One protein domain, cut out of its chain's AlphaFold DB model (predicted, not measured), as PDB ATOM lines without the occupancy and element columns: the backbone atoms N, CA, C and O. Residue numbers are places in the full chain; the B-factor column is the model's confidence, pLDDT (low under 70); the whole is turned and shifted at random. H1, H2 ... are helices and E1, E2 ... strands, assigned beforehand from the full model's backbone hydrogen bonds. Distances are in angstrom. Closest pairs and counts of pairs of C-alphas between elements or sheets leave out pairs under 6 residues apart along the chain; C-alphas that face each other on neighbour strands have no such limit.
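AT A GLANCE: This is residues 205 to 377 of the 442 residues of an uncharacterized protein of Gymnopus luxurians FD-317 M1 (UniProt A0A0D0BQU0). A four-stranded sheet, curled like part of a barrel, has the helices H1 and H2 toward one end of the domain and a small separate hairpin, E1 and E2, toward the other. The long hairpin E3 and E4 reaches toward E1 and E2, while H3 packs on the short hairpin E5 and E6, nearest the middle of the domain. The printed part has 173 residues, with six named strands and then three named helices along it; the large sheet is mixed, in the order E4, E3, E6, E5. The class is mixed, helices and strands, with under half of the residues in named elements. The whole is compact, with a radius of gyration of the C-alphas of 16.2 A and spans of 48 by 45 by 27 A.

IN THESE COORDINATES: In the large sheet, E3 is residues 268 to 275, 21.8 A, and E4 is residues 280 to 289, 25.6 A, bending by 53 degrees at residue 286. E5 is residues 310 to 312, and E6 is residues 317 to 320. E1, residues 250 to 252, begins at C-alpha 250 (158.223, 162.101, 117.647); E2 is residues 258 to 260. H1 is residues 321 to 334, 19.6 A; H2 is residues 338 to 351, 20.2 A; H3 is residues 363 to 376, 20.1 A, ending at C-alpha 376 (157.508, 156.796, 131.262).

HOW THE PARTS SIT: The large sheet is strongly twisted. E4 and E3 are antiparallel, with N 272 and O 283 within hydrogen-bond range at 2.8 A. E3 and E6 are parallel, with N 275 and O 318 at 2.8 A. E6 and E5 are antiparallel, with N 311 and O 319 at 2.7 A. E1 and E2 form an antiparallel hairpin, with N 251 and O 259 at 2.8 A; E1 is near E4. H3 is on the large sheet; the C-alphas of Phe 311 and Tyr 373 are 7.3 A apart, the closest of E5 and H3. H1 only grazes the sheet, with residues 321 to 324. H2 is not on the sheet, but its residues 338 to 342 touch H3, closest at the C-alphas of Glu 339 and Gly 363, 5.8 A. H1 and H3 are close but not clearly touching, about perpendicular at 82 degrees, closest at the C-alphas of Leu 324 and Trp 370, 6.7 A. Every O i to N i+4 pair is within hydrogen-bond range in H1 and H2; in H3, 9 of 10 are.

THE WHOLE: The C-alphas farthest apart, of Ser 264 and Ala 334, are 49.6 A apart. The printed part has no cut. Residues 205 to 249 hold no named element. The links E4 to E5 and H2 to H3 are long. The pLDDT is under 70 at residues 205 to 207, 297 and 353 to 356.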
ATOM      1  N   ARG A 205     165.873 168.616 130.527       58.47
ATOM      2  CA  ARG A 205     166.252 167.960 129.275       58.47
ATOM      3  C   ARG A 205     166.800 166.547 129.450       58.47
ATOM      4  O   ARG A 205     166.621 165.745 128.546       58.47
ATOM      5  N   SER A 206     167.410 166.200 130.586       58.16
ATOM      6  CA  SER A 206     167.881 164.829 130.832       58.16
ATOM      7  C   SER A 206     166.725 163.825 130.913       58.16
ATOM      8  O   SER A 206     166.941 162.647 130.642       58.16
ATOM      9  N   LEU A 207     165.500 164.303 131.185       66.12
ATOM     10  CA  LEU A 207     164.255 163.527 131.165       66.12
ATOM     11  C   LEU A 207     163.566 163.488 129.790       66.12
ATOM     12  O   LEU A 207     162.633 162.710 129.603       66.12
ATOM     13  N   GLN A 208     163.982 164.324 128.835       78.88
ATOM     14  CA  GLN A 208     163.363 164.387 127.514       78.88
ATOM     15  C   GLN A 208     163.935 163.286 126.622       78.88
ATOM     16  O   GLN A 208     165.064 163.383 126.149       78.88
ATOM     17  N   ALA A 209     163.138 162.240 126.396       90.38
ATOM     18  CA  ALA A 209     163.448 161.177 125.450       90.38
ATOM     19  C   ALA A 209     162.626 161.306 124.160       90.38
ATOM     20  O   ALA A 209     161.567 161.935 124.137       90.38
ATOM     21  N   ILE A 210     163.107 160.687 123.080       93.81
ATOM     22  CA  ILE A 210     162.344 160.535 121.830       93.81
ATOM     23  C   ILE A 210     161.160 159.582 122.028       93.81
ATOM     24  O   ILE A 210     160.066 159.821 121.503       93.81
ATOM     25  N   SER A 211     161.368 158.519 122.805       95.06
ATOM     26  CA  SER A 211     160.277 157.714 123.342       95.06
ATOM     27  C   SER A 211     159.414 158.554 124.281       95.06
ATOM     28  O   SER A 211     159.916 159.284 125.131       95.06
ATOM     29  N   HIS A 212     158.105 158.430 124.118       93.00
ATOM     30  CA  HIS A 212     157.077 159.177 124.835       93.00
ATOM     31  C   HIS A 212     155.850 158.321 125.169       93.00
ATOM     32  O   HIS A 212     154.990 158.754 125.940       93.00
ATOM     33  N   LEU A 213     155.723 157.130 124.573       93.38
ATOM     34  CA  LEU A 213     154.642 156.217 124.901       93.38
ATOM     35  C   LEU A 213     154.851 155.622 126.304       93.38
ATOM     36  O   LEU A 213     155.987 155.370 126.712       93.38
ATOM     37  N   PRO A 214     153.768 155.362 127.057       92.00
ATOM     38  CA  PRO A 214     153.893 154.882 128.427       92.00
ATOM     39  C   PRO A 214     154.451 153.459 128.496       92.00
ATOM     40  O   PRO A 214     154.060 152.601 127.719       92.00
ATOM     41  N   ILE A 215     155.323 153.154 129.445       92.19
ATOM     42  CA  ILE A 215     156.013 151.862 129.525       92.19
ATOM     43  C   ILE A 215     155.400 151.021 130.645       92.19
ATOM     44  O   ILE A 215     155.184 151.497 131.759       92.19
ATOM     45  N   LEU A 216     155.099 149.758 130.349       89.31
ATOM     46  CA  LEU A 216     154.632 148.797 131.341       89.31
ATOM     47  C   LEU A 216     155.768 148.450 132.312       89.31
ATOM     48  O   LEU A 216     156.876 148.139 131.859       89.31
ATOM     49  N   PRO A 217     155.504 148.425 133.630       87.94
ATOM     50  CA  PRO A 217     156.449 147.864 134.581       87.94
ATOM     51  C   PRO A 217     156.779 146.398 134.242       87.94
ATOM     52  O   PRO A 217     155.947 145.680 133.674       87.94
ATOM     53  N   PRO A 218     157.969 145.900 134.621       88.50
ATOM     54  CA  PRO A 218     158.257 144.472 134.581       88.50
ATOM     55  C   PRO A 218     157.161 143.641 135.263       88.50
ATOM     56  O   PRO A 218     156.718 143.964 136.362       88.50
ATOM     57  N   ARG A 219     156.782 142.502 134.670       87.00
ATOM     58  CA  ARG A 219     155.703 141.640 135.197       87.00
ATOM     59  C   ARG A 219     155.849 141.265 136.672       87.00
ATOM     60  O   ARG A 219     154.850 141.115 137.360       87.00
ATOM     61  N   TRP A 220     157.079 141.085 137.149       86.88
ATOM     62  CA  TRP A 220     157.352 140.707 138.537       86.88
ATOM     63  C   TRP A 220     157.072 141.835 139.543       86.88
ATOM     64  O   TRP A 220     156.902 141.539 140.722       86.88
ATOM     65  N   CYS A 221     157.001 143.097 139.102       84.25
ATOM     66  CA  CYS A 221     156.606 144.234 139.937       84.25
ATOM     67  C   CYS A 221     155.232 144.811 139.584       84.25
ATOM     68  O   CYS A 221     154.857 145.826 140.170       84.25
ATOM     69  N   MET A 222     154.496 144.202 138.650       84.25
ATOM     70  CA  MET A 222     153.122 144.610 138.365       84.25
ATOM     71  C   MET A 222     152.173 144.141 139.474       84.25
ATOM     72  O   MET A 222     152.273 143.010 139.963       84.25
ATOM     73  N   LEU A 223     151.220 144.989 139.851       80.75
ATOM     74  CA  LEU A 223     150.152 144.621 140.780       80.75
ATOM     75  C   LEU A 223     149.114 143.723 140.083       80.75
ATOM     76  O   LEU A 223     148.859 143.889 138.890       80.75
ATOM     77  N   PRO A 224     148.423 142.818 140.806       80.38
ATOM     78  CA  PRO A 224     147.395 141.955 140.214       80.38
ATOM     79  C   PRO A 224     146.249 142.697 139.505       80.38
ATOM     80  O   PRO A 224     145.539 142.099 138.698       80.38
ATOM     81  N   GLN A 225     146.018 143.968 139.850       79.56
ATOM     82  CA  GLN A 225     144.961 144.813 139.292       79.56
ATOM     83  C   GLN A 225     145.427 145.664 138.102       79.56
ATOM     84  O   GLN A 225     144.582 146.189 137.372       79.56
ATOM     85  N   GLU A 226     146.739 145.816 137.909       80.62
ATOM     86  CA  GLU A 226     147.293 146.562 136.782       80.62
ATOM     87  C   GLU A 226     147.011 145.816 135.477       80.62
ATOM     88  O   GLU A 226     147.109 144.590 135.383       80.62
ATOM     89  N   LYS A 227     146.611 146.567 134.450       82.50
ATOM     90  CA  LYS A 227     146.260 146.009 133.144       82.50
ATOM     91  C   LYS A 227     147.411 146.210 132.174       82.50
ATOM     92  O   LYS A 227     147.862 147.335 131.983       82.50
ATOM     93  N   GLU A 228     147.820 145.137 131.504       85.88
ATOM     94  CA  GLU A 228     148.697 145.231 130.336       85.88
ATOM     95  C   GLU A 228     147.955 146.002 129.224       85.88
ATOM     96  O   GLU A 228     146.923 145.545 128.726       85.88
ATOM     97  N   PHE A 229     148.443 147.192 128.858       85.75
ATOM     98  CA  PHE A 229     147.858 148.026 127.796       85.75
ATOM     99  C   PHE A 229     148.572 147.875 126.440       85.75
ATOM    100  O   PHE A 229     148.059 148.344 125.426       85.75
ATOM    101  N   TYR A 230     149.696 147.153 126.399       88.81
ATOM    102  CA  TYR A 230     150.320 146.624 125.184       88.81
ATOM    103  C   TYR A 230     150.992 145.267 125.470       88.81
ATOM    104  O   TYR A 230     151.313 144.974 126.625       88.81
ATOM    105  N   PRO A 231     151.199 144.403 124.457       87.44
ATOM    106  CA  PRO A 231     151.916 143.144 124.642       87.44
ATOM    107  C   PRO A 231     153.365 143.388 125.066       87.44
ATOM    108  O   PRO A 231     154.071 144.157 124.418       87.44
ATOM    109  N   CYS A 232     153.831 142.701 126.112       85.81
ATOM    110  CA  CYS A 232     155.227 142.803 126.531       85.81
ATOM    111  C   CYS A 232     156.157 142.332 125.390       85.81
ATOM    112  O   CYS A 232     156.038 141.178 124.957       85.81
ATOM    113  N   PRO A 233     157.049 143.200 124.884       87.88
ATOM    114  CA  PRO A 233     157.910 142.877 123.757       87.88
ATOM    115  C   PRO A 233     158.931 141.804 124.134       87.88
ATOM    116  O   PRO A 233     159.345 141.677 125.290       87.88
ATOM    117  N   CYS A 234     159.348 141.009 123.147       86.50
ATOM    118  CA  CYS A 234     160.414 140.036 123.353       86.50
ATOM    119  C   CYS A 234     161.750 140.751 123.613       86.50
ATOM    120  O   CYS A 234     161.992 141.807 123.024       86.50
ATOM    121  N   PRO A 235     162.644 140.175 124.436       87.69
ATOM    122  CA  PRO A 235     163.983 140.725 124.594       87.69
ATOM    123  C   PRO A 235     164.732 140.775 123.257       87.69
ATOM    124  O   PRO A 235     164.565 139.905 122.396       87.69
ATOM    125  N   VAL A 236     165.558 141.806 123.092       88.81
ATOM    126  CA  VAL A 236     166.284 142.078 121.849       88.81
ATOM    127  C   VAL A 236     167.631 141.364 121.891       88.81
ATOM    128  O   VAL A 236     168.577 141.838 122.514       88.81
ATOM    129  N   TRP A 237     167.711 140.214 121.223       84.56
ATOM    130  CA  TRP A 237     168.920 139.381 121.183       84.56
ATOM    131  C   TRP A 237     169.809 139.650 119.970       84.56
ATOM    132  O   TRP A 237     171.021 139.440 120.022       84.56
ATOM    133  N   GLU A 238     169.205 140.102 118.876       86.44
ATOM    134  CA  GLU A 238     169.857 140.278 117.584       86.44
ATOM    135  C   GLU A 238     169.783 141.734 117.137       86.44
ATOM    136  O   GLU A 238     168.852 142.466 117.479       86.44
ATOM    137  N   SER A 239     170.778 142.146 116.352       85.69
ATOM    138  CA  SER A 239     170.813 143.480 115.764       85.69
ATOM    139  C   SER A 239     169.647 143.645 114.779       85.69
ATOM    140  O   SER A 239     169.557 142.875 113.815       85.69
ATOM    141  N   PRO A 240     168.755 144.634 114.971       86.31
ATOM    142  CA  PRO A 240     167.764 144.956 113.957       86.31
ATOM    143  C   PRO A 240     168.471 145.489 112.705       86.31
ATOM    144  O   PRO A 240     169.363 146.326 112.795       86.31
ATOM    145  N   ALA A 241     168.059 145.023 111.521       87.56
ATOM    146  CA  ALA A 241     168.708 145.405 110.263       87.56
ATOM    147  C   ALA A 241     168.635 146.920 109.988       87.56
ATOM    148  O   ALA A 241     169.586 147.513 109.485       87.56
ATOM    149  N   ALA A 242     167.494 147.531 110.308       93.56
ATOM    150  CA  ALA A 242     167.284 148.970 110.301       93.56
ATOM    151  C   ALA A 242     166.064 149.305 111.164       93.56
ATOM    152  O   ALA A 242     165.095 148.541 111.206       93.56
ATOM    153  N   ILE A 243     166.102 150.462 111.809       96.38
ATOM    154  CA  ILE A 243     165.009 151.015 112.595       96.38
ATOM    155  C   ILE A 243     164.305 152.069 111.738       96.38
ATOM    156  O   ILE A 243     164.919 153.047 111.324       96.38
ATOM    157  N   LYS A 244     163.024 151.853 111.433       96.25
ATOM    158  CA  LYS A 244     162.238 152.730 110.553       96.25
ATOM    159  C   LYS A 244     161.376 153.703 111.344       96.25
ATOM    160  O   LYS A 244     161.000 153.408 112.479       96.25
ATOM    161  N   LEU A 245     161.000 154.816 110.715       95.31
ATOM    162  CA  LEU A 245     160.004 155.711 111.294       95.31
ATOM    163  C   LEU A 245     158.642 155.018 111.365       95.31
ATOM    164  O   LEU A 245     158.187 154.372 110.420       95.31
ATOM    165  N   ALA A 246     157.983 155.192 112.505       92.69
ATOM    166  CA  ALA A 246     156.618 154.752 112.740       92.69
ATOM    167  C   ALA A 246     155.675 155.970 112.793       92.69
ATOM    168  O   ALA A 246     156.132 157.093 113.002       92.69
ATOM    169  N   PRO A 247     154.349 155.792 112.660       92.81
ATOM    170  CA  PRO A 247     153.387 156.882 112.860       92.81
ATOM    171  C   PRO A 247     153.442 157.517 114.258       92.81
ATOM    172  O   PRO A 247     153.025 158.654 114.429       92.81
ATOM    173  N   THR A 248     153.960 156.785 115.246       94.06
ATOM    174  CA  THR A 248     154.198 157.262 116.613       94.06
ATOM    175  C   THR A 248     155.533 157.994 116.764       94.06
ATOM    176  O   THR A 248     155.873 158.413 117.859       94.06
ATOM    177  N   ALA A 249     156.324 158.141 115.700       96.31
ATOM    178  CA  ALA A 249     157.603 158.827 115.787       96.31
ATOM    179  C   ALA A 249     157.421 160.298 116.185       96.31
ATOM    180  O   ALA A 249     156.521 160.994 115.698       96.31
ATOM    181  N   SER A 250     158.295 160.764 117.074       95.44
ATOM    182  CA  SER A 250     158.223 162.101 117.647       95.44
ATOM    183  C   SER A 250     159.603 162.715 117.879       95.44
ATOM    184  O   SER A 250     160.625 162.040 117.799       95.44
ATOM    185  N   CYS A 251     159.632 164.014 118.142       92.44
ATOM    186  CA  CYS A 251     160.785 164.733 118.661       92.44
ATOM    187  C   CYS A 251     160.374 165.370 119.987       92.44
ATOM    188  O   CYS A 251     159.427 166.166 120.001       92.44
ATOM    189  N   ALA A 252     161.101 165.093 121.070       87.00
ATOM    190  CA  ALA A 252     161.086 165.974 122.232       87.00
ATOM    191  C   ALA A 252     161.723 167.289 121.790       87.00
ATOM    192  O   ALA A 252     162.843 167.256 121.303       87.00
ATOM    193  N   CYS A 253     161.003 168.407 121.807       84.81
ATOM    194  CA  CYS A 253     161.505 169.679 121.291       84.81
ATOM    195  C   CYS A 253     162.116 170.521 122.414       84.81
ATOM    196  O   CYS A 253     161.684 170.457 123.562       84.81
ATOM    197  N   VAL A 254     163.085 171.366 122.053       74.50
ATOM    198  CA  VAL A 254     163.810 172.269 122.968       74.50
ATOM    199  C   VAL A 254     162.878 173.108 123.848       74.50
ATOM    200  O   VAL A 254     163.172 173.372 125.012       74.50
ATOM    201  N   ASP A 255     161.745 173.530 123.292       75.31
ATOM    202  CA  ASP A 255     160.741 174.357 123.960       75.31
ATOM    203  C   ASP A 255     159.777 173.558 124.859       75.31
ATOM    204  O   ASP A 255     158.757 174.085 125.304       75.31
ATOM    205  N   GLY A 256     160.076 172.279 125.109       74.31
ATOM    206  CA  GLY A 256     159.252 171.358 125.891       74.31
ATOM    207  C   GLY A 256     158.028 170.826 125.147       74.31
ATOM    208  O   GLY A 256     157.247 170.071 125.721       74.31
ATOM    209  N   GLY A 257     157.830 171.211 123.884       84.00
ATOM    210  CA  GLY A 257     156.780 170.656 123.045       84.00
ATOM    211  C   GLY A 257     157.157 169.328 122.396       84.00
ATOM    212  O   GLY A 257     158.265 168.818 122.545       84.00
ATOM    213  N   GLN A 258     156.225 168.798 121.606       86.81
ATOM    214  CA  GLN A 258     156.431 167.598 120.804       86.81
ATOM    215  C   GLN A 258     156.100 167.888 119.339       86.81
ATOM    216  O   GLN A 258     155.114 168.569 119.038       86.81
ATOM    217  N   ALA A 259     156.942 167.398 118.434       92.75
ATOM    218  CA  ALA A 259     156.673 167.362 116.998       92.75
ATOM    219  C   ALA A 259     156.526 165.903 116.562       92.75
ATOM    220  O   ALA A 259     157.221 165.039 117.091       92.75
ATOM    221  N   PHE A 260     155.633 165.634 115.613       95.25
ATOM    222  CA  PHE A 260     155.314 164.280 115.160       95.25
ATOM    223  C   PHE A 260     155.687 164.087 113.698       95.25
ATOM    224  O   PHE A 260     155.743 165.050 112.934       95.25
ATOM    225  N   HIS A 261     155.920 162.831 113.332       95.12
ATOM    226  CA  HIS A 261     156.270 162.438 111.976       95.12
ATOM    227  C   HIS A 261     155.197 162.830 110.950       95.12
ATOM    228  O   HIS A 261     154.020 162.490 111.089       95.12
ATOM    229  N   ASP A 262     155.636 163.499 109.886       93.69
ATOM    230  CA  ASP A 262     154.840 163.829 108.710       93.69
ATOM    231  C   ASP A 262     155.289 162.967 107.515       93.69
ATOM    232  O   ASP A 262     156.369 163.202 106.966       93.69
ATOM    233  N   PRO A 263     154.466 162.011 107.044       92.62
ATOM    234  CA  PRO A 263     154.809 161.150 105.910       92.62
ATOM    235  C   PRO A 263     155.076 161.887 104.589       92.62
ATOM    236  O   PRO A 263     155.578 161.280 103.645       92.62
ATOM    237  N   SER A 264     154.693 163.162 104.475       92.12
ATOM    238  CA  SER A 264     154.929 163.977 103.278       92.12
ATOM    239  C   SER A 264     156.313 164.635 103.244       92.12
ATOM    240  O   SER A 264     156.753 165.085 102.183       92.12
ATOM    241  N   CYS A 265     157.013 164.670 104.379       91.38
ATOM    242  CA  CYS A 265     158.330 165.278 104.511       91.38
ATOM    243  C   CYS A 265     159.458 164.251 104.290       91.38
ATOM    244  O   CYS A 265     159.305 163.056 104.538       91.38
ATOM    245  N   SER A 266     160.621 164.716 103.825       93.06
ATOM    246  CA  SER A 266     161.775 163.849 103.553       93.06
ATOM    247  C   SER A 266     162.363 163.240 104.824       93.06
ATOM    248  O   SER A 266     162.459 163.917 105.850       93.06
ATOM    249  N   THR A 267     162.835 162.000 104.719       95.31
ATOM    250  CA  THR A 267     163.547 161.290 105.785       95.31
ATOM    251  C   THR A 267     165.048 161.229 105.495       95.31
ATOM    252  O   THR A 267     165.495 161.389 104.355       95.31
ATOM    253  N   VAL A 268     165.840 161.037 106.544       93.12
ATOM    254  CA  VAL A 268     167.294 160.847 106.507       93.12
ATOM    255  C   VAL A 268     167.653 159.572 107.265       93.12
ATOM    256  O   VAL A 268     166.914 159.142 108.146       93.12
ATOM    257  N   ILE A 269     168.780 158.949 106.920       94.44
ATOM    258  CA  ILE A 269     169.265 157.740 107.596       94.44
ATOM    259  C   ILE A 269     170.516 158.092 108.387       94.44
ATOM    260  O   ILE A 269     171.493 158.580 107.818       94.44
ATOM    261  N   HIS A 270     170.483 157.830 109.687       90.50
ATOM    262  CA  HIS A 270     171.601 158.018 110.606       90.50
ATOM    263  C   HIS A 270     172.082 156.672 111.155       90.50
ATOM    264  O   HIS A 270     171.410 155.650 111.032       90.50
ATOM    265  N   GLN A 271     173.273 156.672 111.748       90.31
ATOM    266  CA  GLN A 271     173.768 155.555 112.551       90.31
ATOM    267  C   GLN A 271     173.436 155.812 114.020       90.31
ATOM    268  O   GLN A 271     173.642 156.920 114.510       90.31
ATOM    269  N   CYS A 272     172.964 154.785 114.714       91.69
ATOM    270  CA  CYS A 272     172.689 154.805 116.145       91.69
ATOM    271  C   CYS A 272     173.274 153.570 116.831       91.69
ATOM    272  O   CYS A 272     173.607 152.572 116.184       91.69
ATOM    273  N   LEU A 273     173.357 153.618 118.158       93.19
ATOM    274  CA  LEU A 273     173.774 152.505 118.998       93.19
ATOM    275  C   LEU A 273     172.581 151.945 119.768       93.19
ATOM    276  O   LEU A 273     171.876 152.680 120.456       93.19
ATOM    277  N   VAL A 274     172.375 150.632 119.664       95.50
ATOM    278  CA  VAL A 274     171.369 149.886 120.427       95.50
ATOM    279  C   VAL A 274     172.074 149.089 121.517       95.50
ATOM    280  O   VAL A 274     172.809 148.154 121.209       95.50
ATOM    281  N   TYR A 275     171.844 149.440 122.778       95.31
ATOM    282  CA  TYR A 275     172.418 148.792 123.954       95.31
ATOM    283  C   TYR A 275     171.458 147.752 124.526       95.31
ATOM    284  O   TYR A 275     170.313 148.057 124.857       95.31
ATOM    285  N   THR A 276     171.941 146.523 124.684       95.38
ATOM    286  CA  THR A 276     171.193 145.408 125.284       95.38
ATOM    287  C   THR A 276     171.853 144.940 126.578       95.38
ATOM    288  O   THR A 276     172.893 145.455 126.996       95.38
ATOM    289  N   LEU A 277     171.281 143.930 127.231       93.81
ATOM    290  CA  LEU A 277     171.832 143.394 128.473       93.81
ATOM    291  C   LEU A 277     173.206 142.713 128.298       93.81
ATOM    292  O   LEU A 277     173.960 142.566 129.270       93.81
ATOM    293  N   THR A 278     173.533 142.280 127.079       91.06
ATOM    294  CA  THR A 278     174.729 141.481 126.773       91.06
ATOM    295  C   THR A 278     175.728 142.194 125.871       91.06
ATOM    296  O   THR A 278     176.925 141.979 126.051       91.06
ATOM    297  N   GLN A 279     175.261 143.023 124.935       91.31
ATOM    298  CA  GLN A 279     176.102 143.702 123.945       91.31
ATOM    299  C   GLN A 279     175.431 144.948 123.356       91.31
ATOM    300  O   GLN A 279     174.246 145.198 123.591       91.31
ATOM    301  N   ALA A 280     176.172 145.705 122.551       92.38
ATOM    302  CA  ALA A 280     175.634 146.811 121.768       92.38
ATOM    303  C   ALA A 280     175.807 146.587 120.265       92.38
ATOM    304  O   ALA A 280     176.717 145.880 119.831       92.38
ATOM    305  N   PHE A 281     174.940 147.220 119.480       91.06
ATOM    306  CA  PHE A 281     174.929 147.136 118.024       91.06
ATOM    307  C   PHE A 281     174.933 148.522 117.392       91.06
ATOM    308  O   PHE A 281     174.190 149.394 117.836       91.06
ATOM    309  N   ALA A 282     175.694 148.694 116.314       91.69
ATOM    310  CA  ALA A 282     175.512 149.821 115.406       91.69
ATOM    311  C   ALA A 282     174.383 149.496 114.420       91.69
ATOM    312  O   ALA A 282     174.415 148.453 113.764       91.69
ATOM    313  N   VAL A 283     173.379 150.366 114.340       93.94
ATOM    314  CA  VAL A 283     172.165 150.162 113.544       93.94
ATOM    315  C   VAL A 283     171.847 151.428 112.756       93.94
ATOM    316  O   VAL A 283     172.101 152.540 113.210       93.94
ATOM    317  N   GLN A 284     171.271 151.265 111.565       96.25
ATOM    318  CA  GLN A 284     170.725 152.387 110.806       96.25
ATOM    319  C   GLN A 284     169.341 152.770 111.325       96.25
ATOM    320  O   GLN A 284     168.465 151.911 111.424       96.25
ATOM    321  N   ILE A 285     169.129 154.056 111.589       96.31
ATOM    322  CA  ILE A 285     167.852 154.621 112.015       96.31
ATOM    323  C   ILE A 285     167.351 155.638 110.991       96.31
ATOM    324  O   ILE A 285     168.086 156.520 110.551       96.31
ATOM    325  N   GLU A 286     166.095 155.491 110.591       97.06
ATOM    326  CA  GLU A 286     165.384 156.470 109.783       97.06
ATOM    327  C   GLU A 286     164.849 157.583 110.683       97.06
ATOM    328  O   GLU A 286     164.228 157.323 111.715       97.06
ATOM    329  N   LEU A 287     165.096 158.823 110.280       95.94
ATOM    330  CA  LEU A 287     164.809 160.036 111.030       95.94
ATOM    331  C   LEU A 287     164.196 161.094 110.114       95.94
ATOM    332  O   LEU A 287     164.362 161.057 108.897       95.94
ATOM    333  N   GLN A 288     163.504 162.068 110.693       95.62
ATOM    334  CA  GLN A 288     162.962 163.208 109.957       95.62
ATOM    335  C   GLN A 288     163.375 164.516 110.642       95.62
ATOM    336  O   GLN A 288     163.230 164.616 111.858       95.62
ATOM    337  N   PRO A 289     163.888 165.525 109.912       92.31
ATOM    338  CA  PRO A 289     164.219 166.817 110.506       92.31
ATOM    339  C   PRO A 289     163.017 167.418 111.235       92.31
ATOM    340  O   PRO A 289     161.922 167.499 110.674       92.31
ATOM    341  N   CYS A 290     163.206 167.825 112.489       91.88
ATOM    342  CA  CYS A 290     162.126 168.407 113.271       91.88
ATOM    343  C   CYS A 290     161.806 169.824 112.756       91.88
ATOM    344  O   CYS A 290     162.689 170.678 112.767       91.88
ATOM    345  N   PRO A 291     160.554 170.131 112.362       90.94
ATOM    346  CA  PRO A 291     160.189 171.463 111.872       90.94
ATOM    347  C   PRO A 291     160.078 172.512 112.990       90.94
ATOM    348  O   PRO A 291     159.957 173.703 112.706       90.94
ATOM    349  N   ARG A 292     160.047 172.073 114.255       90.06
ATOM    350  CA  ARG A 292     159.861 172.928 115.435       90.06
ATOM    351  C   ARG A 292     161.185 173.333 116.082       90.06
ATOM    352  O   ARG A 292     161.272 174.416 116.652       90.06
ATOM    353  N   CYS A 293     162.196 172.474 116.001       83.69
ATOM    354  CA  CYS A 293     163.516 172.769 116.539       83.69
ATOM    355  C   CYS A 293     164.318 173.650 115.570       83.69
ATOM    356  O   CYS A 293     164.139 173.534 114.354       83.69
ATOM    357  N   PRO A 294     165.230 174.499 116.079       77.75
ATOM    358  CA  PRO A 294     166.168 175.223 115.232       77.75
ATOM    359  C   PRO A 294     166.952 174.250 114.347       77.75
ATOM    360  O   PRO A 294     167.450 173.225 114.823       77.75
ATOM    361  N   VAL A 295     167.058 174.568 113.054       75.88
ATOM    362  CA  VAL A 295     167.751 173.723 112.064       75.88
ATOM    363  C   VAL A 295     169.207 173.525 112.475       75.88
ATOM    364  O   VAL A 295     169.763 172.444 112.310       75.88
ATOM    365  N   GLU A 296     169.791 174.553 113.083       71.06
ATOM    366  CA  GLU A 296     171.162 174.574 113.565       71.06
ATOM    367  C   GLU A 296     171.413 173.562 114.673       71.06
ATOM    368  O   GLU A 296     172.571 173.273 114.917       71.06
ATOM    369  N   HIS A 297     170.387 173.041 115.354       68.25
ATOM    370  CA  HIS A 297     170.555 172.055 116.425       68.25
ATOM    371  C   HIS A 297     170.551 170.618 115.889       68.25
ATOM    372  O   HIS A 297     170.912 169.707 116.624       68.25
ATOM    373  N   HIS A 298     170.141 170.402 114.630       72.94
ATOM    374  CA  HIS A 298     170.021 169.079 114.006       72.94
ATOM    375  C   HIS A 298     169.172 168.104 114.842       72.94
ATOM    376  O   HIS A 298     169.539 166.949 115.041       72.94
ATOM    377  N   TRP A 299     168.027 168.568 115.355       83.19
ATOM    378  CA  TRP A 299     167.093 167.701 116.082       83.19
ATOM    379  C   TRP A 299     166.196 166.959 115.103       83.19
ATOM    380  O   TRP A 299     165.704 167.522 114.118       83.19
ATOM    381  N   TYR A 300     165.950 165.692 115.413       90.94
ATOM    382  CA  TYR A 300     165.199 164.800 114.550       90.94
ATOM    383  C   TYR A 300     164.014 164.183 115.279       90.94
ATOM    384  O   TYR A 300     164.104 163.758 116.430       90.94
ATOM    385  N   ILE A 301     162.913 164.076 114.549       95.06
ATOM    386  CA  ILE A 301     161.835 163.150 114.844       95.06
ATOM    387  C   ILE A 301     162.370 161.735 114.627       95.06
ATOM    388  O   ILE A 301     162.896 161.426 113.554       95.06
ATOM    389  N   GLY A 302     162.212 160.888 115.637       96.56
ATOM    390  CA  GLY A 302     162.591 159.485 115.584       96.56
ATOM    391  C   GLY A 302     161.526 158.560 116.170       96.56
ATOM    392  O   GLY A 302     160.557 159.018 116.779       96.56
ATOM    393  N   PRO A 303     161.654 157.248 115.941       97.00
ATOM    394  CA  PRO A 303     160.664 156.264 116.357       97.00
ATOM    395  C   PRO A 303     160.679 156.029 117.869       97.00
ATOM    396  O   PRO A 303     161.731 156.073 118.503       97.00
ATOM    397  N   ASP A 304     159.502 155.735 118.425       95.56
ATOM    398  CA  ASP A 304     159.304 155.499 119.860       95.56
ATOM    399  C   ASP A 304     159.826 154.128 120.331       95.56
ATOM    400  O   ASP A 304     160.467 154.038 121.372       95.56
ATOM    401  N   LEU A 305     159.617 153.086 119.517       95.38
ATOM    402  CA  LEU A 305     160.130 151.719 119.693       95.38
ATOM    403  C   LEU A 305     159.618 150.914 120.906       95.38
ATOM    404  O   LEU A 305     160.118 149.808 121.141       95.38
ATOM    405  N   GLN A 306     158.581 151.381 121.613       94.12
ATOM    406  CA  GLN A 306     157.937 150.630 122.701       94.12
ATOM    407  C   GLN A 306     157.561 149.193 122.296       94.12
ATOM    408  O   GLN A 306     157.777 148.249 123.062       94.12
ATOM    409  N   ASP A 307     157.019 149.014 121.091       92.25
ATOM    410  CA  ASP A 307     156.577 147.728 120.542       92.25
ATOM    411  C   ASP A 307     157.736 146.776 120.208       92.25
ATOM    412  O   ASP A 307     157.565 145.557 120.223       92.25
ATOM    413  N   ALA A 308     158.926 147.321 119.963       93.62
ATOM    414  CA  ALA A 308     160.160 146.571 119.755       93.62
ATOM    415  C   ALA A 308     160.903 146.248 121.064       93.62
ATOM    416  O   ALA A 308     161.931 145.572 121.030       93.62
ATOM    417  N   GLY A 309     160.419 146.722 122.218       94.62
ATOM    418  CA  GLY A 309     161.117 146.558 123.497       94.62
ATOM    419  C   GLY A 309     162.397 147.374 123.591       94.62
ATOM    420  O   GLY A 309     163.342 146.972 124.277       94.62
ATOM    421  N   LEU A 310     162.430 148.504 122.893       96.31
ATOM    422  CA  LEU A 310     163.536 149.444 122.876       96.31
ATOM    423  C   LEU A 310     163.040 150.816 123.331       96.31
ATOM    424  O   LEU A 310     161.937 151.238 123.012       96.31
ATOM    425  N   PHE A 311     163.909 151.524 124.034       96.69
ATOM    426  CA  PHE A 311     163.706 152.885 124.483       96.69
ATOM    427  C   PHE A 311     164.662 153.796 123.720       96.69
ATOM    428  O   PHE A 311     165.884 153.701 123.866       96.69
ATOM    429  N   ASN A 312     164.109 154.651 122.870       96.56
ATOM    430  CA  ASN A 312     164.848 155.641 122.114       96.56
ATOM    431  C   ASN A 312     165.047 156.901 122.958       96.56
ATOM    432  O   ASN A 312     164.142 157.722 123.109       96.56
ATOM    433  N   TYR A 313     166.250 157.063 123.505       93.81
ATOM    434  CA  TYR A 313     166.557 158.221 124.328       93.81
ATOM    435  C   TYR A 313     166.751 159.475 123.471       93.81
ATOM    436  O   TYR A 313     166.045 160.456 123.661       93.81
ATOM    437  N   ASN A 314     167.659 159.446 122.492       90.06
ATOM    438  CA  ASN A 314     168.033 160.644 121.726       90.06
ATOM    439  C   ASN A 314     168.359 160.379 120.244       90.06
ATOM    440  O   ASN A 314     169.152 161.103 119.653       90.06
ATOM    441  N   ASN A 315     167.792 159.333 119.637       91.94
ATOM    442  CA  ASN A 315     168.075 158.824 118.282       91.94
ATOM    443  C   ASN A 315     169.490 158.275 118.055       91.94
ATOM    444  O   ASN A 315     169.667 157.428 117.183       91.94
ATOM    445  N   SER A 316     170.478 158.705 118.837       89.94
ATOM    446  CA  SER A 316     171.856 158.204 118.804       89.94
ATOM    447  C   SER A 316     172.051 157.020 119.757       89.94
ATOM    448  O   SER A 316     172.775 156.079 119.436       89.94
ATOM    449  N   SER A 317     171.391 157.051 120.919       92.69
ATOM    450  CA  SER A 317     171.448 156.031 121.971       92.69
ATOM    451  C   SER A 317     170.066 155.431 122.206       92.69
ATOM    452  O   SER A 317     169.142 156.106 122.662       92.69
ATOM    453  N   ILE A 318     169.935 154.143 121.915       96.25
ATOM    454  CA  ILE A 318     168.719 153.357 122.105       96.25
ATOM    455  C   ILE A 318     169.044 152.225 123.072       96.25
ATOM    456  O   ILE A 318     170.088 151.587 122.953       96.25
ATOM    457  N   VAL A 319     168.178 151.959 124.043       97.00
ATOM    458  CA  VAL A 319     168.444 150.984 125.111       97.00
ATOM    459  C   VAL A 319     167.294 149.997 125.218       97.00
ATOM    460  O   VAL A 319     166.137 150.394 125.171       97.00
ATOM    461  N   SER A 320     167.576 148.702 125.358       97.06
ATOM    462  CA  SER A 320     166.512 147.710 125.505       97.06
ATOM    463  C   SER A 320     165.778 147.852 126.839       97.06
ATOM    464  O   SER A 320     166.383 148.099 127.887       97.06
ATOM    465  N   HIS A 321     164.464 147.622 126.814       95.62
ATOM    466  CA  HIS A 321     163.649 147.542 128.027       95.62
ATOM    467  C   HIS A 321     164.191 146.467 128.969       95.62
ATOM    468  O   HIS A 321     164.206 146.662 130.174       95.62
ATOM    469  N   GLU A 322     164.692 145.350 128.431       95.25
ATOM    470  CA  GLU A 322     165.336 144.291 129.214       95.25
ATOM    471  C   GLU A 322     166.494 144.822 130.071       95.25
ATOM    472  O   GLU A 322     166.531 144.555 131.269       95.25
ATOM    473  N   LEU A 323     167.414 145.601 129.492       96.25
ATOM    474  CA  LEU A 323     168.559 146.153 130.220       96.25
ATOM    475  C   LEU A 323     168.113 147.110 131.339       96.25
ATOM    476  O   LEU A 323     168.648 147.059 132.448       96.25
ATOM    477  N   LEU A 324     167.125 147.961 131.064       96.25
ATOM    478  CA  LEU A 324     166.602 148.924 132.038       96.25
ATOM    479  C   LEU A 324     165.799 148.226 133.146       96.25
ATOM    480  O   LEU A 324     165.963 148.542 134.324       96.25
ATOM    481  N   ASN A 325     165.003 147.221 132.791       94.25
ATOM    482  CA  ASN A 325     164.234 146.399 133.721       94.25
ATOM    483  C   ASN A 325     165.131 145.550 134.626       94.25
ATOM    484  O   ASN A 325     164.828 145.384 135.808       94.25
ATOM    485  N   GLU A 326     166.249 145.048 134.105       95.44
ATOM    486  CA  GLU A 326     167.232 144.332 134.911       95.44
ATOM    487  C   GLU A 326     167.880 145.260 135.949       95.44
ATOM    488  O   GLU A 326     168.072 144.857 137.096       95.44
ATOM    489  N   TYR A 327     168.146 146.526 135.605       95.44
ATOM    490  CA  TYR A 327     168.605 147.490 136.607       95.44
ATOM    491  C   TYR A 327     167.540 147.761 137.674       95.44
ATOM    492  O   TYR A 327     167.871 147.778 138.854       95.44
ATOM    493  N   ILE A 328     166.263 147.896 137.295       91.88
ATOM    494  CA  ILE A 328     165.159 148.022 138.266       91.88
ATOM    495  C   ILE A 328     165.140 146.812 139.211       91.88
ATOM    496  O   ILE A 328     164.985 146.982 140.422       91.88
ATOM    497  N   SER A 329     165.357 145.600 138.690       92.44
ATOM    498  CA  SER A 329     165.494 144.390 139.507       92.44
ATOM    499  C   SER A 329     166.685 144.495 140.462       92.44
ATOM    500  O   SER A 329     166.508 144.355 141.667       92.44
ATOM    501  N   ALA A 330     167.886 144.807 139.969       91.88
ATOM    502  CA  ALA A 330     169.099 144.898 140.787       91.88
ATOM    503  C   ALA A 330     169.035 146.004 141.857       91.88
ATOM    504  O   ALA A 330     169.531 145.830 142.976       91.88
ATOM    505  N   PHE A 331     168.426 147.141 141.521       87.00
ATOM    506  CA  PHE A 331     168.198 148.258 142.428       87.00
ATOM    507  C   PHE A 331     167.170 147.900 143.509       87.00
ATOM    508  O   PHE A 331     167.424 148.138 144.683       87.00
ATOM    509  N   SER A 332     166.050 147.271 143.146       84.00
ATOM    510  CA  SER A 332     165.007 146.904 144.117       84.00
ATOM    511  C   SER A 332     165.364 145.692 144.981       84.00
ATOM    512  O   SER A 332     164.958 145.634 146.137       84.00
ATOM    513  N   SER A 333     166.133 144.731 144.461       85.31
ATOM    514  CA  SER A 333     166.484 143.512 145.201       85.31
ATOM    515  C   SER A 333     167.709 143.667 146.100       85.31
ATOM    516  O   SER A 333     167.844 142.934 147.076       85.31
ATOM    517  N   ALA A 334     168.653 144.531 145.718       83.75
ATOM    518  CA  ALA A 334     169.975 144.607 146.344       83.75
ATOM    519  C   ALA A 334     170.495 146.044 146.516       83.75
ATOM    520  O   ALA A 334     171.690 146.222 146.748       83.75
ATOM    521  N   GLU A 335     169.632 147.056 146.369       83.81
ATOM    522  CA  GLU A 335     169.986 148.481 146.488       83.81
ATOM    523  C   GLU A 335     171.177 148.878 145.599       83.81
ATOM    524  O   GLU A 335     171.978 149.745 145.945       83.81
ATOM    525  N   THR A 336     171.328 148.217 144.444       84.81
ATOM    526  CA  THR A 336     172.507 148.380 143.586       84.81
ATOM    527  C   THR A 336     172.580 149.813 143.036       84.81
ATOM    528  O   THR A 336     171.707 150.210 142.255       84.81
ATOM    529  N   PRO A 337     173.623 150.601 143.363       87.06
ATOM    530  CA  PRO A 337     173.775 151.943 142.810       87.06
ATOM    531  C   PRO A 337     174.135 151.907 141.314       87.06
ATOM    532  O   PRO A 337     174.624 150.894 140.804       87.06
ATOM    533  N   PHE A 338     173.954 153.031 140.616       85.25
ATOM    534  CA  PHE A 338     174.224 153.151 139.175       85.25
ATOM    535  C   PHE A 338     175.654 152.756 138.783       85.25
ATOM    536  O   PHE A 338     175.844 151.926 137.900       85.25
ATOM    537  N   GLU A 339     176.671 153.307 139.450       85.19
ATOM    538  CA  GLU A 339     178.072 153.071 139.077       85.19
ATOM    539  C   GLU A 339     178.497 151.594 139.210       85.19
ATOM    540  O   GLU A 339     179.061 151.038 138.263       85.19
ATOM    541  N   PRO A 340     178.226 150.890 140.329       88.25
ATOM    542  CA  PRO A 340     178.453 149.447 140.419       88.25
ATOM    543  C   PRO A 340     177.743 148.647 139.324       88.25
ATOM    544  O   PRO A 340     178.358 147.752 138.738       88.25
ATOM    545  N   TRP A 341     176.490 148.992 139.012       93.75
ATOM    546  CA  TRP A 341     175.721 148.347 137.950       93.75
ATOM    547  C   TRP A 341     176.361 148.543 136.569       93.75
ATOM    548  O   TRP A 341     176.639 147.575 135.860       93.75
ATOM    549  N   VAL A 342     176.683 149.786 136.211       92.81
ATOM    550  CA  VAL A 342     177.327 150.147 134.939       92.81
ATOM    551  C   VAL A 342     178.675 149.444 134.796       92.81
ATOM    552  O   VAL A 342     178.971 148.876 133.743       92.81
ATOM    553  N   ASN A 343     179.472 149.388 135.866       90.88
ATOM    554  CA  ASN A 343     180.736 148.649 135.882       90.88
ATOM    555  C   ASN A 343     180.536 147.140 135.676       90.88
ATOM    556  O   ASN A 343     181.330 146.498 134.984       90.88
ATOM    557  N   GLN A 344     179.495 146.553 136.269       94.31
ATOM    558  CA  GLN A 344     179.166 145.140 136.088       94.31
ATOM    559  C   GLN A 344     178.789 144.829 134.634       94.31
ATOM    560  O   GLN A 344     179.288 143.845 134.079       94.31
ATOM    561  N   ILE A 345     177.947 145.654 134.009       95.19
ATOM    562  CA  ILE A 345     177.544 145.472 132.607       95.19
ATOM    563  C   ILE A 345     178.711 145.735 131.652       95.19
ATOM    564  O   ILE A 345     178.930 144.943 130.739       95.19
ATOM    565  N   SER A 346     179.541 146.745 131.919       91.94
ATOM    566  CA  SER A 346     180.759 147.011 131.137       91.94
ATOM    567  C   SER A 346     181.685 145.790 131.095       91.94
ATOM    568  O   SER A 346     182.075 145.336 130.024       91.94
ATOM    569  N   ARG A 347     181.937 145.153 132.248       91.25
ATOM    570  CA  ARG A 347     182.733 143.911 132.316       91.25
ATOM    571  C   ARG A 347     182.095 142.746 131.558       91.25
ATOM    572  O   ARG A 347     182.800 141.845 131.105       91.25
ATOM    573  N   ARG A 348     180.762 142.714 131.461       91.56
ATOM    574  CA  ARG A 348     180.043 141.706 130.671       91.56
ATOM    575  C   ARG A 348     180.275 141.928 129.178       91.56
ATOM    576  O   ARG A 348     180.556 140.953 128.486       91.56
ATOM    577  N   TYR A 349     180.226 143.178 128.722       91.44
ATOM    578  CA  TYR A 349     180.528 143.553 127.339       91.44
ATOM    579  C   TYR A 349     181.977 143.194 126.978       91.44
ATOM    580  O   TYR A 349     182.205 142.537 125.966       91.44
ATOM    581  N   ASP A 350     182.938 143.489 127.861       87.81
ATOM    582  CA  ASP A 350     184.358 143.152 127.659       87.81
ATOM    583  C   ASP A 350     184.600 141.647 127.457       87.81
ATOM    584  O   ASP A 350     185.544 141.243 126.775       87.81
ATOM    585  N   LYS A 351     183.756 140.800 128.058       85.75
ATOM    586  CA  LYS A 351     183.850 139.338 127.956       85.75
ATOM    587  C   LYS A 351     183.227 138.785 126.671       85.75
ATOM    588  O   LYS A 351     183.619 137.706 126.237       85.75
ATOM    589  N   MET A 352     182.256 139.484 126.089       77.75
ATOM    590  CA  MET A 352     181.456 139.010 124.954       77.75
ATOM    591  C   MET A 352     182.153 139.160 123.590       77.75
ATOM    592  O   MET A 352     181.534 138.787 122.609       77.75
ATOM    593  N   GLN A 353     183.403 139.655 123.527       59.84
ATOM    594  CA  GLN A 353     184.240 139.903 122.326       59.84
ATOM    595  C   GLN A 353     183.728 139.296 120.999       59.84
ATOM    596  O   GLN A 353     184.229 138.273 120.532       59.84
ATOM    597  N   PHE A 354     182.762 139.971 120.374       62.53
ATOM    598  CA  PHE A 354     182.419 139.805 118.961       62.53
ATOM    599  C   PHE A 354     183.049 140.951 118.152       62.53
ATOM    600  O   PHE A 354     183.527 141.929 118.725       62.53
ATOM    601  N   ASP A 355     183.060 140.813 116.823       54.84
ATOM    602  CA  ASP A 355     183.860 141.573 115.841       54.84
ATOM    603  C   ASP A 355     183.754 143.121 115.875       54.84
ATOM    604  O   ASP A 355     184.509 143.801 115.179       54.84
ATOM    605  N   SER A 356     182.880 143.710 116.698       59.97
ATOM    606  CA  SER A 356     182.784 145.158 116.927       59.97
ATOM    607  C   SER A 356     182.865 145.501 118.417       59.97
ATOM    608  O   SER A 356     181.950 145.210 119.188       59.97
ATOM    609  N   LEU A 357     183.955 146.159 118.819       77.12
ATOM    610  CA  LEU A 357     184.250 146.524 120.206       77.12
ATOM    611  C   LEU A 357     183.492 147.801 120.607       77.12
ATOM    612  O   LEU A 357     184.083 148.871 120.736       77.12
ATOM    613  N   ILE A 358     182.165 147.708 120.742       87.12
ATOM    614  CA  ILE A 358     181.330 148.818 121.222       87.12
ATOM    615  C   ILE A 358     181.303 148.757 122.758       87.12
ATOM    616  O   ILE A 358     180.753 147.798 123.309       87.12
ATOM    617  N   PRO A 359     181.898 149.732 123.472       89.31
ATOM    618  CA  PRO A 359     181.876 149.746 124.929       89.31
ATOM    619  C   PRO A 359     180.464 150.024 125.449       89.31
ATOM    620  O   PRO A 359     179.635 150.632 124.769       89.31
ATOM    621  N   PHE A 360     180.201 149.612 126.689       92.00
ATOM    622  CA  PHE A 360     178.978 150.018 127.371       92.00
ATOM    623  C   PHE A 360     178.970 151.535 127.641       92.00
ATOM    624  O   PHE A 360     180.018 152.185 127.675       92.00
ATOM    625  N   ILE A 361     177.776 152.100 127.811       88.88
ATOM    626  CA  ILE A 361     177.564 153.526 128.091       88.88
ATOM    627  C   ILE A 361     178.190 153.967 129.418       88.88
ATOM    628  O   ILE A 361     178.354 153.180 130.351       88.88
ATOM    629  N   SER A 362     178.525 155.258 129.503       82.88
ATOM    630  CA  SER A 362     179.015 155.869 130.738       82.88
ATOM    631  C   SER A 362     177.926 155.908 131.817       82.88
ATOM    632  O   SER A 362     176.732 155.896 131.513       82.88
ATOM    633  N   GLY A 363     178.339 155.999 133.086       83.69
ATOM    634  CA  GLY A 363     177.408 156.067 134.213       83.69
ATOM    635  C   GLY A 363     176.468 157.270 134.157       83.69
ATOM    636  O   GLY A 363     175.272 157.107 134.373       83.69
ATOM    637  N   GLY A 364     176.979 158.441 133.754       78.50
ATOM    638  CA  GLY A 364     176.165 159.645 133.551       78.50
ATOM    639  C   GLY A 364     175.091 159.465 132.476       78.50
ATOM    640  O   GLY A 364     173.924 159.747 132.725       78.50
ATOM    641  N   LEU A 365     175.452 158.906 131.314       83.56
ATOM    642  CA  LEU A 365     174.479 158.653 130.249       83.56
ATOM    643  C   LEU A 365     173.439 157.608 130.675       83.56
ATOM    644  O   LEU A 365     172.247 157.808 130.460       83.56
ATOM    645  N   PHE A 366     173.865 156.511 131.312       91.69
ATOM    646  CA  PHE A 366     172.942 155.490 131.811       91.69
ATOM    647  C   PHE A 366     171.974 156.045 132.858       91.69
ATOM    648  O   PHE A 366     170.788 155.733 132.816       91.69
ATOM    649  N   HIS A 367     172.466 156.886 133.767       87.50
ATOM    650  CA  HIS A 367     171.655 157.574 134.763       87.50
ATOM    651  C   HIS A 367     170.565 158.427 134.097       87.50
ATOM    652  O   HIS A 367     169.386 158.242 134.398       87.50
ATOM    653  N   SER A 368     170.930 159.283 133.140       84.31
ATOM    654  CA  SER A 368     169.974 160.114 132.393       84.31
ATOM    655  C   SER A 368     168.940 159.270 131.638       84.31
ATOM    656  O   SER A 368     167.738 159.506 131.765       84.31
ATOM    657  N   ILE A 369     169.383 158.223 130.932       92.56
ATOM    658  CA  ILE A 369     168.490 157.293 130.224       92.56
ATOM    659  C   ILE A 369     167.528 156.612 131.196       92.56
ATOM    660  O   ILE A 369     166.340 156.502 130.902       92.56
ATOM    661  N   TRP A 370     168.015 156.145 132.348       92.88
ATOM    662  CA  TRP A 370     167.172 155.453 133.313       92.88
ATOM    663  C   TRP A 370     166.120 156.375 133.919       92.88
ATOM    664  O   TRP A 370     164.969 155.966 134.028       92.88
ATOM    665  N   PHE A 371     166.473 157.610 134.280       88.31
ATOM    666  CA  PHE A 371     165.496 158.563 134.804       88.31
ATOM    667  C   PHE A 371     164.457 158.958 133.751       88.31
ATOM    668  O   PHE A 371     163.272 159.028 134.077       88.31
ATOM    669  N   ALA A 372     164.866 159.134 132.491       89.62
ATOM    670  CA  ALA A 372     163.932 159.334 131.387       89.62
ATOM    671  C   ALA A 372     163.007 158.119 131.207       89.62
ATOM    672  O   ALA A 372     161.794 158.271 131.139       89.62
ATOM    673  N   TYR A 373     163.549 156.900 131.217       93.19
ATOM    674  CA  TYR A 373     162.764 155.667 131.125       93.19
ATOM    675  C   TYR A 373     161.779 155.523 132.288       93.19
ATOM    676  O   TYR A 373     160.593 155.293 132.070       93.19
ATOM    677  N   ALA A 374     162.249 155.714 133.523       89.06
ATOM    678  CA  ALA A 374     161.450 155.618 134.740       89.06
ATOM    679  C   ALA A 374     160.298 156.631 134.770       89.06
ATOM    680  O   ALA A 374     159.250 156.321 135.331       89.06
ATOM    681  N   HIS A 375     160.463 157.799 134.141       85.94
ATOM    682  CA  HIS A 375     159.390 158.779 133.970       85.94
ATOM    683  C   HIS A 375     158.231 158.242 133.117       85.94
ATOM    684  O   HIS A 375     157.075 158.550 133.396       85.94
ATOM    685  N   PHE A 376     158.527 157.413 132.113       88.75
ATOM    686  CA  PHE A 376     157.508 156.796 131.262       88.75
ATOM    687  C   PHE A 376     156.946 155.498 131.827       88.75
ATOM    688  O   PHE A 376     155.884 155.068 131.373       88.75
ATOM    689  N   ILE A 377     157.601 154.869 132.812       87.31
ATOM    690  CA  ILE A 377     157.030 153.697 133.476       87.31
ATOM    691  C   ILE A 377     155.747 154.117 134.187       87.31
ATOM    692  O   ILE A 377     155.767 154.871 135.162       87.31
TER     693      ILE A 377